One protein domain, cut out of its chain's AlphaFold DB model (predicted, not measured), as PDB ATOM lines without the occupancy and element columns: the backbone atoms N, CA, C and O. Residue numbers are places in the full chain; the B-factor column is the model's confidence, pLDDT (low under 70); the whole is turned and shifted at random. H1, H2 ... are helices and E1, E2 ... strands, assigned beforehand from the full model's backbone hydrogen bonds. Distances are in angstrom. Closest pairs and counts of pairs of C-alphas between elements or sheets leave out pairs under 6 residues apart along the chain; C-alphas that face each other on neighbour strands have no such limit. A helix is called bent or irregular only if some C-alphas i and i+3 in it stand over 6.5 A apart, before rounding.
ATOM      1  N   LEU A   6     -12.721 -45.990   2.641       90.94
ATOM      2  CA  LEU A   6     -12.111 -44.679   2.814       90.94
ATOM      3  C   LEU A   6     -10.601 -44.866   2.983       90.94
ATOM      4  O   LEU A   6     -10.153 -45.585   3.873       90.94
ATOM      5  N   THR A   7      -9.815 -44.224   2.124       92.44
ATOM      6  CA  THR A   7      -8.352 -44.198   2.205       92.44
ATOM      7  C   THR A   7      -7.908 -42.817   2.659       92.44
ATOM      8  O   THR A   7      -8.124 -41.826   1.962       92.44
ATOM      9  N   ILE A   8      -7.256 -42.758   3.819       89.94
ATOM     10  CA  ILE A   8      -6.666 -41.534   4.362       89.94
ATOM     11  C   ILE A   8      -5.154 -41.626   4.185       89.94
ATOM     12  O   ILE A   8      -4.521 -42.568   4.658       89.94
ATOM     13  N   THR A   9      -4.564 -40.657   3.489       91.44
ATOM     14  CA  THR A   9      -3.110 -40.570   3.305       91.44
ATOM     15  C   THR A   9      -2.575 -39.323   3.983       91.44
ATOM     16  O   THR A   9      -2.969 -38.217   3.620       91.44
ATOM     17  N   VAL A  10      -1.630 -39.495   4.909       89.00
ATOM     18  CA  VAL A  10      -0.858 -38.396   5.501       89.00
ATOM     19  C   VAL A  10       0.503 -38.339   4.816       89.00
ATOM     20  O   VAL A  10       1.292 -39.280   4.905       89.00
ATOM     21  N   LYS A  11       0.801 -37.245   4.112       88.50
ATOM     22  CA  LYS A  11       2.103 -37.043   3.460       88.50
ATOM     23  C   LYS A  11       2.509 -35.577   3.513       88.50
ATOM     24  O   LYS A  11       1.794 -34.715   3.012       88.50
ATOM     25  N   GLY A  12       3.676 -35.298   4.100       87.81
ATOM     26  CA  GLY A  12       4.221 -33.937   4.194       87.81
ATOM     27  C   GLY A  12       3.287 -32.959   4.918       87.81
ATOM     28  O   GLY A  12       3.053 -31.866   4.413       87.81
ATOM     29  N   GLY A  13       2.679 -33.388   6.031       83.69
ATOM     30  CA  GLY A  13       1.724 -32.580   6.806       83.69
ATOM     31  C   GLY A  13       0.360 -32.374   6.136       83.69
ATOM     32  O   GLY A  13      -0.478 -31.644   6.659       83.69
ATOM     33  N   ARG A  14       0.120 -33.000   4.979       78.69
ATOM     34  CA  ARG A  14      -1.157 -32.934   4.263       78.69
ATOM     35  C   ARG A  14      -1.908 -34.245   4.393       78.69
ATOM     36  O   ARG A  14      -1.326 -35.312   4.203       78.69
ATOM     37  N   LEU A  15      -3.201 -34.140   4.651       83.00
ATOM     38  CA  LEU A  15      -4.150 -35.239   4.583       83.00
ATOM     39  C   LEU A  15      -4.858 -35.198   3.237       83.00
ATOM     40  O   LEU A  15      -5.390 -34.158   2.844       83.00
ATOM     41  N   LYS A  16      -4.890 -36.347   2.567       85.56
ATOM     42  CA  LYS A  16      -5.708 -36.605   1.383       85.56
ATOM     43  C   LYS A  16      -6.724 -37.696   1.705       85.56
ATOM     44  O   LYS A  16      -6.374 -38.687   2.346       85.56
ATOM     45  N   PHE A  17      -7.938 -37.516   1.199       86.00
ATOM     46  CA  PHE A  17      -9.038 -38.465   1.319       86.00
ATOM     47  C   PHE A  17      -9.410 -38.993  -0.067       86.00
ATOM     48  O   PHE A  17      -9.580 -38.210  -1.000       86.00
ATOM     49  N   ASP A  18      -9.525 -40.311  -0.187       90.00
ATOM     50  CA  ASP A  18     -10.048 -41.014  -1.361       90.00
ATOM     51  C   ASP A  18     -11.142 -41.974  -0.886       90.00
ATOM     52  O   ASP A  18     -10.934 -42.698   0.091       90.00
ATOM     53  N   SER A  19     -12.301 -41.978  -1.539       90.25
ATOM     54  CA  SER A  19     -13.441 -42.794  -1.121       90.25
ATOM     55  C   SER A  19     -14.058 -43.573  -2.279       90.25
ATOM     56  O   SER A  19     -14.153 -43.095  -3.407       90.25
ATOM     57  N   GLU A  20     -14.497 -44.793  -1.982       93.75
ATOM     58  CA  GLU A  20     -15.183 -45.691  -2.908       93.75
ATOM     59  C   GLU A  20     -16.486 -46.158  -2.243       93.75
ATOM     60  O   GLU A  20     -16.455 -46.753  -1.164       93.75
ATOM     61  N   CYS A  21     -17.635 -45.873  -2.870       89.62
ATOM     62  CA  CYS A  21     -18.967 -46.282  -2.387       89.62
ATOM     63  C   CYS A  21     -19.317 -45.810  -0.959       89.62
ATOM     64  O   CYS A  21     -20.053 -46.483  -0.246       89.62
ATOM     65  N   VAL A  22     -18.799 -44.657  -0.536       90.50
ATOM     66  CA  VAL A  22     -19.025 -44.100   0.806       90.50
ATOM     67  C   VAL A  22     -20.150 -43.056   0.773       90.50
ATOM     68  O   VAL A  22     -20.013 -42.025   0.109       90.50
ATOM     69  N   GLY A  23     -21.247 -43.314   1.492       89.62
ATOM     70  CA  GLY A  23     -22.341 -42.373   1.727       89.62
ATOM     71  C   GLY A  23     -22.212 -41.626   3.060       89.62
ATOM     72  O   GLY A  23     -21.235 -41.770   3.794       89.62
ATOM     73  N   LEU A  24     -23.212 -40.796   3.379       89.00
ATOM     74  CA  LEU A  24     -23.230 -40.011   4.619       89.00
ATOM     75  C   LEU A  24     -23.297 -40.901   5.871       89.00
ATOM     76  O   LEU A  24     -22.639 -40.601   6.863       89.00
ATOM     77  N   GLU A  25     -24.077 -41.981   5.823       91.50
ATOM     78  CA  GLU A  25     -24.220 -42.918   6.941       91.50
ATOM     79  C   GLU A  25     -22.905 -43.659   7.212       91.50
ATOM     80  O   GLU A  25     -22.452 -43.721   8.357       91.50
ATOM     81  N   GLU A  26     -22.230 -44.129   6.159       92.38
ATOM     82  CA  GLU A  26     -20.920 -44.765   6.280       92.38
ATOM     83  C   GLU A  26     -19.866 -43.786   6.815       92.38
ATOM     84  O   GLU A  26     -19.109 -44.146   7.718       92.38
ATOM     85  N   LEU A  27     -19.844 -42.530   6.340       89.75
ATOM     86  CA  LEU A  27     -18.952 -41.492   6.882       89.75
ATOM     87  C   LEU A  27     -19.224 -41.205   8.357       89.75
ATOM     88  O   LEU A  27     -18.275 -41.053   9.125       89.75
ATOM     89  N   ALA A  28     -20.494 -41.126   8.758       89.88
ATOM     90  CA  ALA A  28     -20.872 -40.902  10.148       89.88
ATOM     91  C   ALA A  28     -20.428 -42.070  11.042       89.88
ATOM     92  O   ALA A  28     -19.889 -41.856  12.124       89.88
ATOM     93  N   CYS A  29     -20.583 -43.308  10.574       90.94
ATOM     94  CA  CYS A  29     -20.111 -44.479  11.305       90.94
ATOM     95  C   CYS A  29     -18.577 -44.482  11.441       90.94
ATOM     96  O   CYS A  29     -18.045 -44.646  12.543       90.94
ATOM     97  N   MET A  30     -17.857 -44.226  10.341       91.56
ATOM     98  CA  MET A  30     -16.392 -44.141  10.339       91.56
ATOM     99  C   MET A  30     -15.878 -43.005  11.233       91.56
ATOM    100  O   MET A  30     -14.874 -43.183  11.923       91.56
ATOM    101  N   SER A  31     -16.547 -41.848  11.253       88.75
ATOM    102  CA  SER A  31     -16.137 -40.704  12.075       88.75
ATOM    103  C   SER A  31     -16.284 -40.991  13.567       88.75
ATOM    104  O   SER A  31     -15.349 -40.731  14.323       88.75
ATOM    105  N   VAL A  32     -17.398 -41.604  13.979       89.69
ATOM    106  CA  VAL A  32     -17.614 -42.039  15.365       89.69
ATOM    107  C   VAL A  32     -16.556 -43.060  15.780       89.69
ATOM    108  O   VAL A  32     -15.983 -42.949  16.863       89.69
ATOM    109  N   PHE A  33     -16.239 -44.021  14.907       92.06
ATOM    110  CA  PHE A  33     -15.200 -45.013  15.183       92.06
ATOM    111  C   PHE A  33     -13.815 -44.373  15.380       92.06
ATOM    112  O   PHE A  33     -13.131 -44.674  16.358       92.06
ATOM    113  N   MET A  34     -13.418 -43.441  14.505       91.38
ATOM    114  CA  MET A  34     -12.150 -42.711  14.645       91.38
ATOM    115  C   MET A  34     -12.094 -41.869  15.927       91.38
ATOM    116  O   MET A  34     -11.068 -41.869  16.606       91.38
ATOM    117  N   GLN A  35     -13.187 -41.194  16.299       90.19
ATOM    118  CA  GLN A  35     -13.271 -40.444  17.561       90.19
ATOM    119  C   GLN A  35     -13.129 -41.359  18.784       90.19
ATOM    120  O   GLN A  35     -12.448 -40.995  19.741       90.19
ATOM    121  N   GLY A  36     -13.703 -42.565  18.734       90.94
ATOM    122  CA  GLY A  36     -13.527 -43.581  19.774       90.94
ATOM    123  C   GLY A  36     -12.063 -43.983  19.968       90.94
ATOM    124  O   GLY A  36     -11.589 -44.011  21.102       90.94
ATOM    125  N   ILE A  37     -11.325 -44.207  18.872       92.94
ATOM    126  CA  ILE A  37      -9.885 -44.522  18.919       92.94
ATOM    127  C   ILE A  37      -9.085 -43.367  19.531       92.94
ATOM    128  O   ILE A  37      -8.217 -43.598  20.371       92.94
ATOM    129  N   ILE A  38      -9.369 -42.122  19.133       89.62
ATOM    130  CA  ILE A  38      -8.704 -40.938  19.703       89.62
ATOM    131  C   ILE A  38      -8.980 -40.861  21.209       89.62
ATOM    132  O   ILE A  38      -8.047 -40.723  21.996       89.62
ATOM    133  N   GLY A  39     -10.241 -41.014  21.621       90.44
ATOM    134  CA  GLY A  39     -10.626 -41.014  23.032       90.44
ATOM    135  C   GLY A  39      -9.888 -42.081  23.843       90.44
ATOM    136  O   GLY A  39      -9.329 -41.775  24.895       90.44
ATOM    137  N   GLU A  40      -9.813 -43.312  23.332       92.25
ATOM    138  CA  GLU A  40      -9.067 -44.403  23.968       92.25
ATOM    139  C   GLU A  40      -7.575 -44.071  24.116       92.25
ATOM    140  O   GLU A  40      -6.996 -44.284  25.182       92.25
ATOM    141  N   GLN A  41      -6.944 -43.499  23.085       92.25
ATOM    142  CA  GLN A  41      -5.540 -43.087  23.156       92.25
ATOM    143  C   GLN A  41      -5.300 -42.020  24.227       92.25
ATOM    144  O   GLN A  41      -4.330 -42.125  24.976       92.25
ATOM    145  N   LEU A  42      -6.181 -41.023  24.328       88.94
ATOM    146  CA  LEU A  42      -6.071 -39.959  25.329       88.94
ATOM    147  C   LEU A  42      -6.207 -40.516  26.751       88.94
ATOM    148  O   LEU A  42      -5.400 -40.184  27.621       88.94
ATOM    149  N   VAL A  43      -7.167 -41.416  26.975       90.81
ATOM    150  CA  VAL A  43      -7.338 -42.097  28.267       90.81
ATOM    151  C   VAL A  43      -6.117 -42.962  28.600       90.81
ATOM    152  O   VAL A  43      -5.608 -42.904  29.718       90.81
ATOM    153  N   ASN A  44      -5.579 -43.703  27.627       91.94
ATOM    154  CA  ASN A  44      -4.379 -44.529  27.810       91.94
ATOM    155  C   ASN A  44      -3.111 -43.706  28.101       91.94
ATOM    156  O   ASN A  44      -2.168 -44.220  28.701       91.94
ATOM    157  N   GLN A  45      -3.086 -42.428  27.720       91.31
ATOM    158  CA  GLN A  45      -2.033 -41.474  28.086       91.31
ATOM    159  C   GLN A  45      -2.213 -40.885  29.496       91.31
ATOM    160  O   GLN A  45      -1.438 -40.025  29.910       91.31
ATOM    161  N   GLY A  46      -3.216 -41.346  30.250       89.81
ATOM    162  CA  GLY A  46      -3.503 -40.899  31.610       89.81
ATOM    163  C   GLY A  46      -4.369 -39.642  31.689       89.81
ATOM    164  O   GLY A  46      -4.517 -39.096  32.782       89.81
ATOM    165  N   ARG A  47      -4.946 -39.177  30.569       84.88
ATOM    166  CA  ARG A  47      -5.914 -38.070  30.594       84.88
ATOM    167  C   ARG A  47      -7.249 -38.554  31.154       84.88
ATOM    168  O   ARG A  47      -7.654 -39.697  30.932       84.88
ATOM    169  N   GLY A  48      -7.942 -37.676  31.876       90.06
ATOM    170  CA  GLY A  48      -9.291 -37.965  32.350       90.06
ATOM    171  C   GLY A  48     -10.273 -38.121  31.187       90.06
ATOM    172  O   GLY A  48     -10.056 -37.610  30.090       90.06
ATOM    173  N   MET A  49     -11.393 -38.803  31.431       88.56
ATOM    174  CA  MET A  49     -12.452 -38.941  30.424       88.56
ATOM    175  C   MET A  49     -13.020 -37.578  29.996       88.56
ATOM    176  O   MET A  49     -13.398 -37.412  28.841       88.56
ATOM    177  N   ASP A  50     -13.080 -36.607  30.906       91.25
ATOM    178  CA  ASP A  50     -13.570 -35.264  30.583       91.25
ATOM    179  C   ASP A  50     -12.561 -34.494  29.719       91.25
ATOM    180  O   ASP A  50     -12.940 -33.984  28.671       91.25
ATOM    181  N   ASP A  51     -11.263 -34.574  30.027       88.88
ATOM    182  CA  ASP A  51     -10.196 -34.020  29.180       88.88
ATOM    183  C   ASP A  51     -10.198 -34.615  27.757       88.88
ATOM    184  O   ASP A  51      -9.870 -33.941  26.772       88.88
ATOM    185  N   ALA A  52     -10.534 -35.906  27.638       89.31
ATOM    186  CA  ALA A  52     -10.662 -36.578  26.351       89.31
ATOM    187  C   ALA A  52     -11.876 -36.070  25.557       89.31
ATOM    188  O   ALA A  52     -11.765 -35.878  24.346       89.31
ATOM    189  N   LYS A  53     -13.012 -35.810  26.221       90.19
ATOM    190  CA  LYS A  53     -14.191 -35.199  25.585       90.19
ATOM    191  C   LYS A  53     -13.897 -33.783  25.110       90.19
ATOM    192  O   LYS A  53     -14.257 -33.466  23.981       90.19
ATOM    193  N   ASP A  54     -13.232 -32.977  25.931       91.94
ATOM    194  CA  ASP A  54     -12.900 -31.595  25.584       91.94
ATOM    195  C   ASP A  54     -11.992 -31.553  24.348       91.94
ATOM    196  O   ASP A  54     -12.289 -30.856  23.385       91.94
ATOM    197  N   ALA A  55     -10.973 -32.417  24.284       88.44
ATOM    198  CA  ALA A  55     -10.122 -32.506  23.097       88.44
ATOM    199  C   ALA A  55     -10.872 -32.980  21.838       88.44
ATOM    200  O   ALA A  55     -10.605 -32.498  20.738       88.44
ATOM    201  N   LEU A  56     -11.817 -33.918  21.965       90.44
ATOM    202  CA  LEU A  56     -12.667 -34.328  20.840       90.44
ATOM    203  C   LEU A  56     -13.601 -33.195  20.387       90.44
ATOM    204  O   LEU A  56     -13.853 -33.050  19.189       90.44
ATOM    205  N   TRP A  57     -14.096 -32.393  21.329       92.31
ATOM    206  CA  TRP A  57     -14.923 -31.225  21.049       92.31
ATOM    207  C   TRP A  57     -14.136 -30.130  20.324       92.31
ATOM    208  O   TRP A  57     -14.614 -29.609  19.318       92.31
ATOM    209  N   ASP A  58     -12.905 -29.854  20.751       89.94
ATOM    210  CA  ASP A  58     -12.018 -28.894  20.086       89.94
ATOM    211  C   ASP A  58     -11.720 -29.311  18.638       89.94
ATOM    212  O   ASP A  58     -11.825 -28.497  17.719       89.94
ATOM    213  N   LEU A  59     -11.456 -30.603  18.398       85.81
ATOM    214  CA  LEU A  59     -11.278 -31.141  17.043       85.81
ATOM    215  C   LEU A  59     -12.530 -30.966  16.172       85.81
ATOM    216  O   LEU A  59     -12.425 -30.673  14.978       85.81
ATOM    217  N   TYR A  60     -13.720 -31.149  16.754       87.56
ATOM    218  CA  TYR A  60     -14.979 -30.903  16.056       87.56
ATOM    219  C   TYR A  60     -15.142 -29.420  15.698       87.56
ATOM    220  O   TYR A  60     -15.478 -29.104  14.555       87.56
ATOM    221  N   LEU A  61     -14.870 -28.511  16.637       88.06
ATOM    222  CA  LEU A  61     -14.943 -27.070  16.394       88.06
ATOM    223  C   LEU A  61     -13.954 -26.621  15.316       88.06
ATOM    224  O   LEU A  61     -14.329 -25.850  14.434       88.06
ATOM    225  N   ASP A  62     -12.730 -27.149  15.321       84.06
ATOM    226  CA  ASP A  62     -11.739 -26.882  14.278       84.06
ATOM    227  C   ASP A  62     -12.219 -27.340  12.896       84.06
ATOM    228  O   ASP A  62     -12.045 -26.628  11.903       84.06
ATOM    229  N   ALA A  63     -12.864 -28.508  12.819       80.69
ATOM    230  CA  ALA A  63     -13.453 -28.994  11.578       80.69
ATOM    231  C   ALA A  63     -14.584 -28.079  11.078       80.69
ATOM    232  O   ALA A  63     -14.655 -27.805   9.879       80.69
ATOM    233  N   VAL A  64     -15.437 -27.576  11.978       84.25
ATOM    234  CA  VAL A  64     -16.491 -26.603  11.642       84.25
ATOM    235  C   VAL A  64     -15.888 -25.284  11.166       84.25
ATOM    236  O   VAL A  64     -16.280 -24.799  10.108       84.25
ATOM    237  N   GLY A  65     -14.886 -24.751  11.869       81.38
ATOM    238  CA  GLY A  65     -14.200 -23.519  11.471       81.38
ATOM    239  C   GLY A  65     -13.581 -23.626  10.075       81.38
ATOM    240  O   GLY A  65     -13.724 -22.725   9.256       81.38
ATOM    241  N   ILE A  66     -12.997 -24.780   9.732       76.12
ATOM    242  CA  ILE A  66     -12.488 -25.037   8.376       76.12
ATOM    243  C   ILE A  66     -13.606 -24.997   7.328       76.12
ATOM    244  O   ILE A  66     -13.371 -24.497   6.228       76.12
ATOM    245  N   LEU A  67     -14.801 -25.514   7.627       75.19
ATOM    246  CA  LEU A  67     -15.945 -25.457   6.708       75.19
ATOM    247  C   LEU A  67     -16.475 -24.029   6.530       75.19
ATOM    248  O   LEU A  67     -16.899 -23.667   5.432       75.19
ATOM    249  N   GLU A  68     -16.445 -23.225   7.590       77.81
ATOM    250  CA  GLU A  68     -16.840 -21.816   7.549       77.81
ATOM    251  C   GLU A  68     -15.829 -20.970   6.755       77.81
ATOM    252  O   GLU A  68     -16.225 -20.161   5.908       77.81
ATOM    253  N   ASP A  69     -14.532 -21.215   6.956       73.81
ATOM    254  CA  ASP A  69     -13.433 -20.494   6.303       73.81
ATOM    255  C   ASP A  69     -13.236 -20.916   4.840       73.81
ATOM    256  O   ASP A  69     -12.985 -20.089   3.954       73.81
ATOM    257  N   ARG A  70     -13.348 -22.218   4.549       59.78
ATOM    258  CA  ARG A  70     -13.206 -22.768   3.198       59.78
ATOM    259  C   ARG A  70     -14.576 -23.019   2.597       59.78
ATOM    260  O   ARG A  70     -15.147 -24.096   2.725       59.78
ATOM    261  N   LYS A  71     -15.032 -22.058   1.796       53.12
ATOM    262  CA  LYS A  71     -16.139 -22.220   0.840       53.12
ATOM    263  C   LYS A  71     -15.836 -23.279  -0.247       53.12
ATOM    264  O   LYS A  71     -15.728 -22.937  -1.419       53.12
ATOM    265  N   GLY A  72     -15.723 -24.560   0.112       50.88
ATOM    266  CA  GLY A  72     -15.976 -25.680  -0.805       50.88
ATOM    267  C   GLY A  72     -14.808 -26.565  -1.260       50.88
ATOM    268  O   GLY A  72     -15.077 -27.545  -1.948       50.88
ATOM    269  N   GLU A  73     -13.545 -26.328  -0.886       53.53
ATOM    270  CA  GLU A  73     -12.453 -27.263  -1.239       53.53
ATOM    271  C   GLU A  73     -12.300 -28.389  -0.202       53.53
ATOM    272  O   GLU A  73     -11.368 -28.421   0.607       53.53
ATOM    273  N   MET A  74     -13.230 -29.348  -0.236       54.84
ATOM    274  CA  MET A  74     -13.028 -30.657   0.391       54.84
ATOM    275  C   MET A  74     -11.994 -31.450  -0.418       54.84
ATOM    276  O   MET A  74     -12.202 -31.722  -1.596       54.84
ATOM    277  N   GLY A  75     -10.884 -31.850   0.209       55.59
ATOM    278  CA  GLY A  75      -9.936 -32.791  -0.410       55.59
ATOM    279  C   GLY A  75      -8.514 -32.752   0.143       55.59
ATOM    280  O   GLY A  75      -7.811 -33.761   0.087       55.59
ATOM    281  N   THR A  76      -8.103 -31.627   0.740       59.91
ATOM    282  CA  THR A  76      -6.763 -31.490   1.329       59.91
ATOM    283  C   THR A  76      -6.803 -30.741   2.649       59.91
ATOM    284  O   THR A  76      -7.023 -29.530   2.672       59.91
ATOM    285  N   TRP A  77      -6.552 -31.446   3.747       69.56
ATOM    286  CA  TRP A  77      -6.422 -30.836   5.071       69.56
ATOM    287  C   TRP A  77      -4.939 -30.650   5.378       69.56
ATOM    288  O   TRP A  77      -4.127 -31.531   5.092       69.56
ATOM    289  N   GLN A  78      -4.568 -29.491   5.911       67.44
ATOM    290  CA  GLN A  78      -3.257 -29.325   6.528       67.44
ATOM    291  C   GLN A  78      -3.407 -29.716   7.991       67.44
ATOM    292  O   GLN A  78      -4.337 -29.250   8.649       67.44
ATOM    293  N   LEU A  79      -2.525 -30.580   8.486       64.31
ATOM    294  CA  LEU A  79      -2.386 -30.730   9.927       64.31
ATOM    295  C   LEU A  79      -1.951 -29.371  10.469       64.31
ATOM    296  O   LEU A  79      -0.988 -28.796   9.954       64.31
TER     297      LEU A  79
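What this domain is: This is residues 6 to 79 of the 84 residues of an uncharacterized protein of Lachnospiraceae bacterium (UniProt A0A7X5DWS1). A small sheet of three strands, E1, E2 and E3, stands across the open end of a V made by two long helices, H1 and H2. The helices meet near their shared link, at the end away from the sheet, and spread apart toward it, with few contacts between helices and sheet; residues 67 to 73, of which 67 to 69 belong to H2, stick out. The printed part has 74 residues with two named helices and three named strands, in the order E1, E2, H1, H2, E3, and its class is mixed, helices and strands. The sheet runs E1, E2, E3, antiparallel throughout. The whole is only just loose, close to compact, with a radius of gyration of the C-alphas of 13.8 A and spans of 36 by 27 by 26 A.

How they stand to each other: In the sheet, E2, residues 14 to 20, is the inner strand, and E1, residues 6 to 11, and E3, residues 76 to 78, are the edge strands. E1 and E2 form a hairpin, antiparallel at 160 degrees between their directions, with N 7 and O 18 at 2.8 A and N 16 and O 9 at 2.9 A, within hydrogen-bond range. E2 and E3 are antiparallel at 150 degrees, with N 15 and O 77 at 2.8 A and N 77 and O 15 at 3.1 A. H1, residues 24 to 44, is only just not on the sheet, with 4 pairs of C-alphas within 10 A. H2, residues 49 to 69, is not on the sheet either, with 2 such pairs. H1 and H2 form a helical hairpin: they run opposite ways at a steep tilt of 43 degrees. They touch with residues 35 to 43 of H1 and 49 to 56 of H2 alone, and their closest C-alphas, those of Gly 39 and Ala 52, are 5.5 A apart. E1 is apart from both helices, E2 is apart from H2, and E3 is apart from H1. In H1 and H2 every O i to N i+4 pair is within hydrogen-bond range.

Where its parts are: E1 begins at C-alpha 6, (-12.111, -44.679, 2.814), and is 16.1 A long from first to last C-alpha. E2 is 20.3 A long and E3 6.6 A. H1 runs 30.2 A from C-alpha 24 at (-23.230, -40.011, 4.619) to C-alpha 44. H2 runs 30.4 A and ends at C-alpha 69, (-13.433, -20.494, 6.303). Neither helix is bent.

The domain as a whole: The two C-alphas farthest apart, those of Gly 46 and Lys 71, are 38.1 A apart. The printed part has no cut. The links E1 to E2, E2 to H1 and H1 to H2 are tight, H2 to E3 is short, and no link is long. The mean pLDDT of the printed part is 84.3; residues 70 to 79 are under 70, and the mean of E3 is 66.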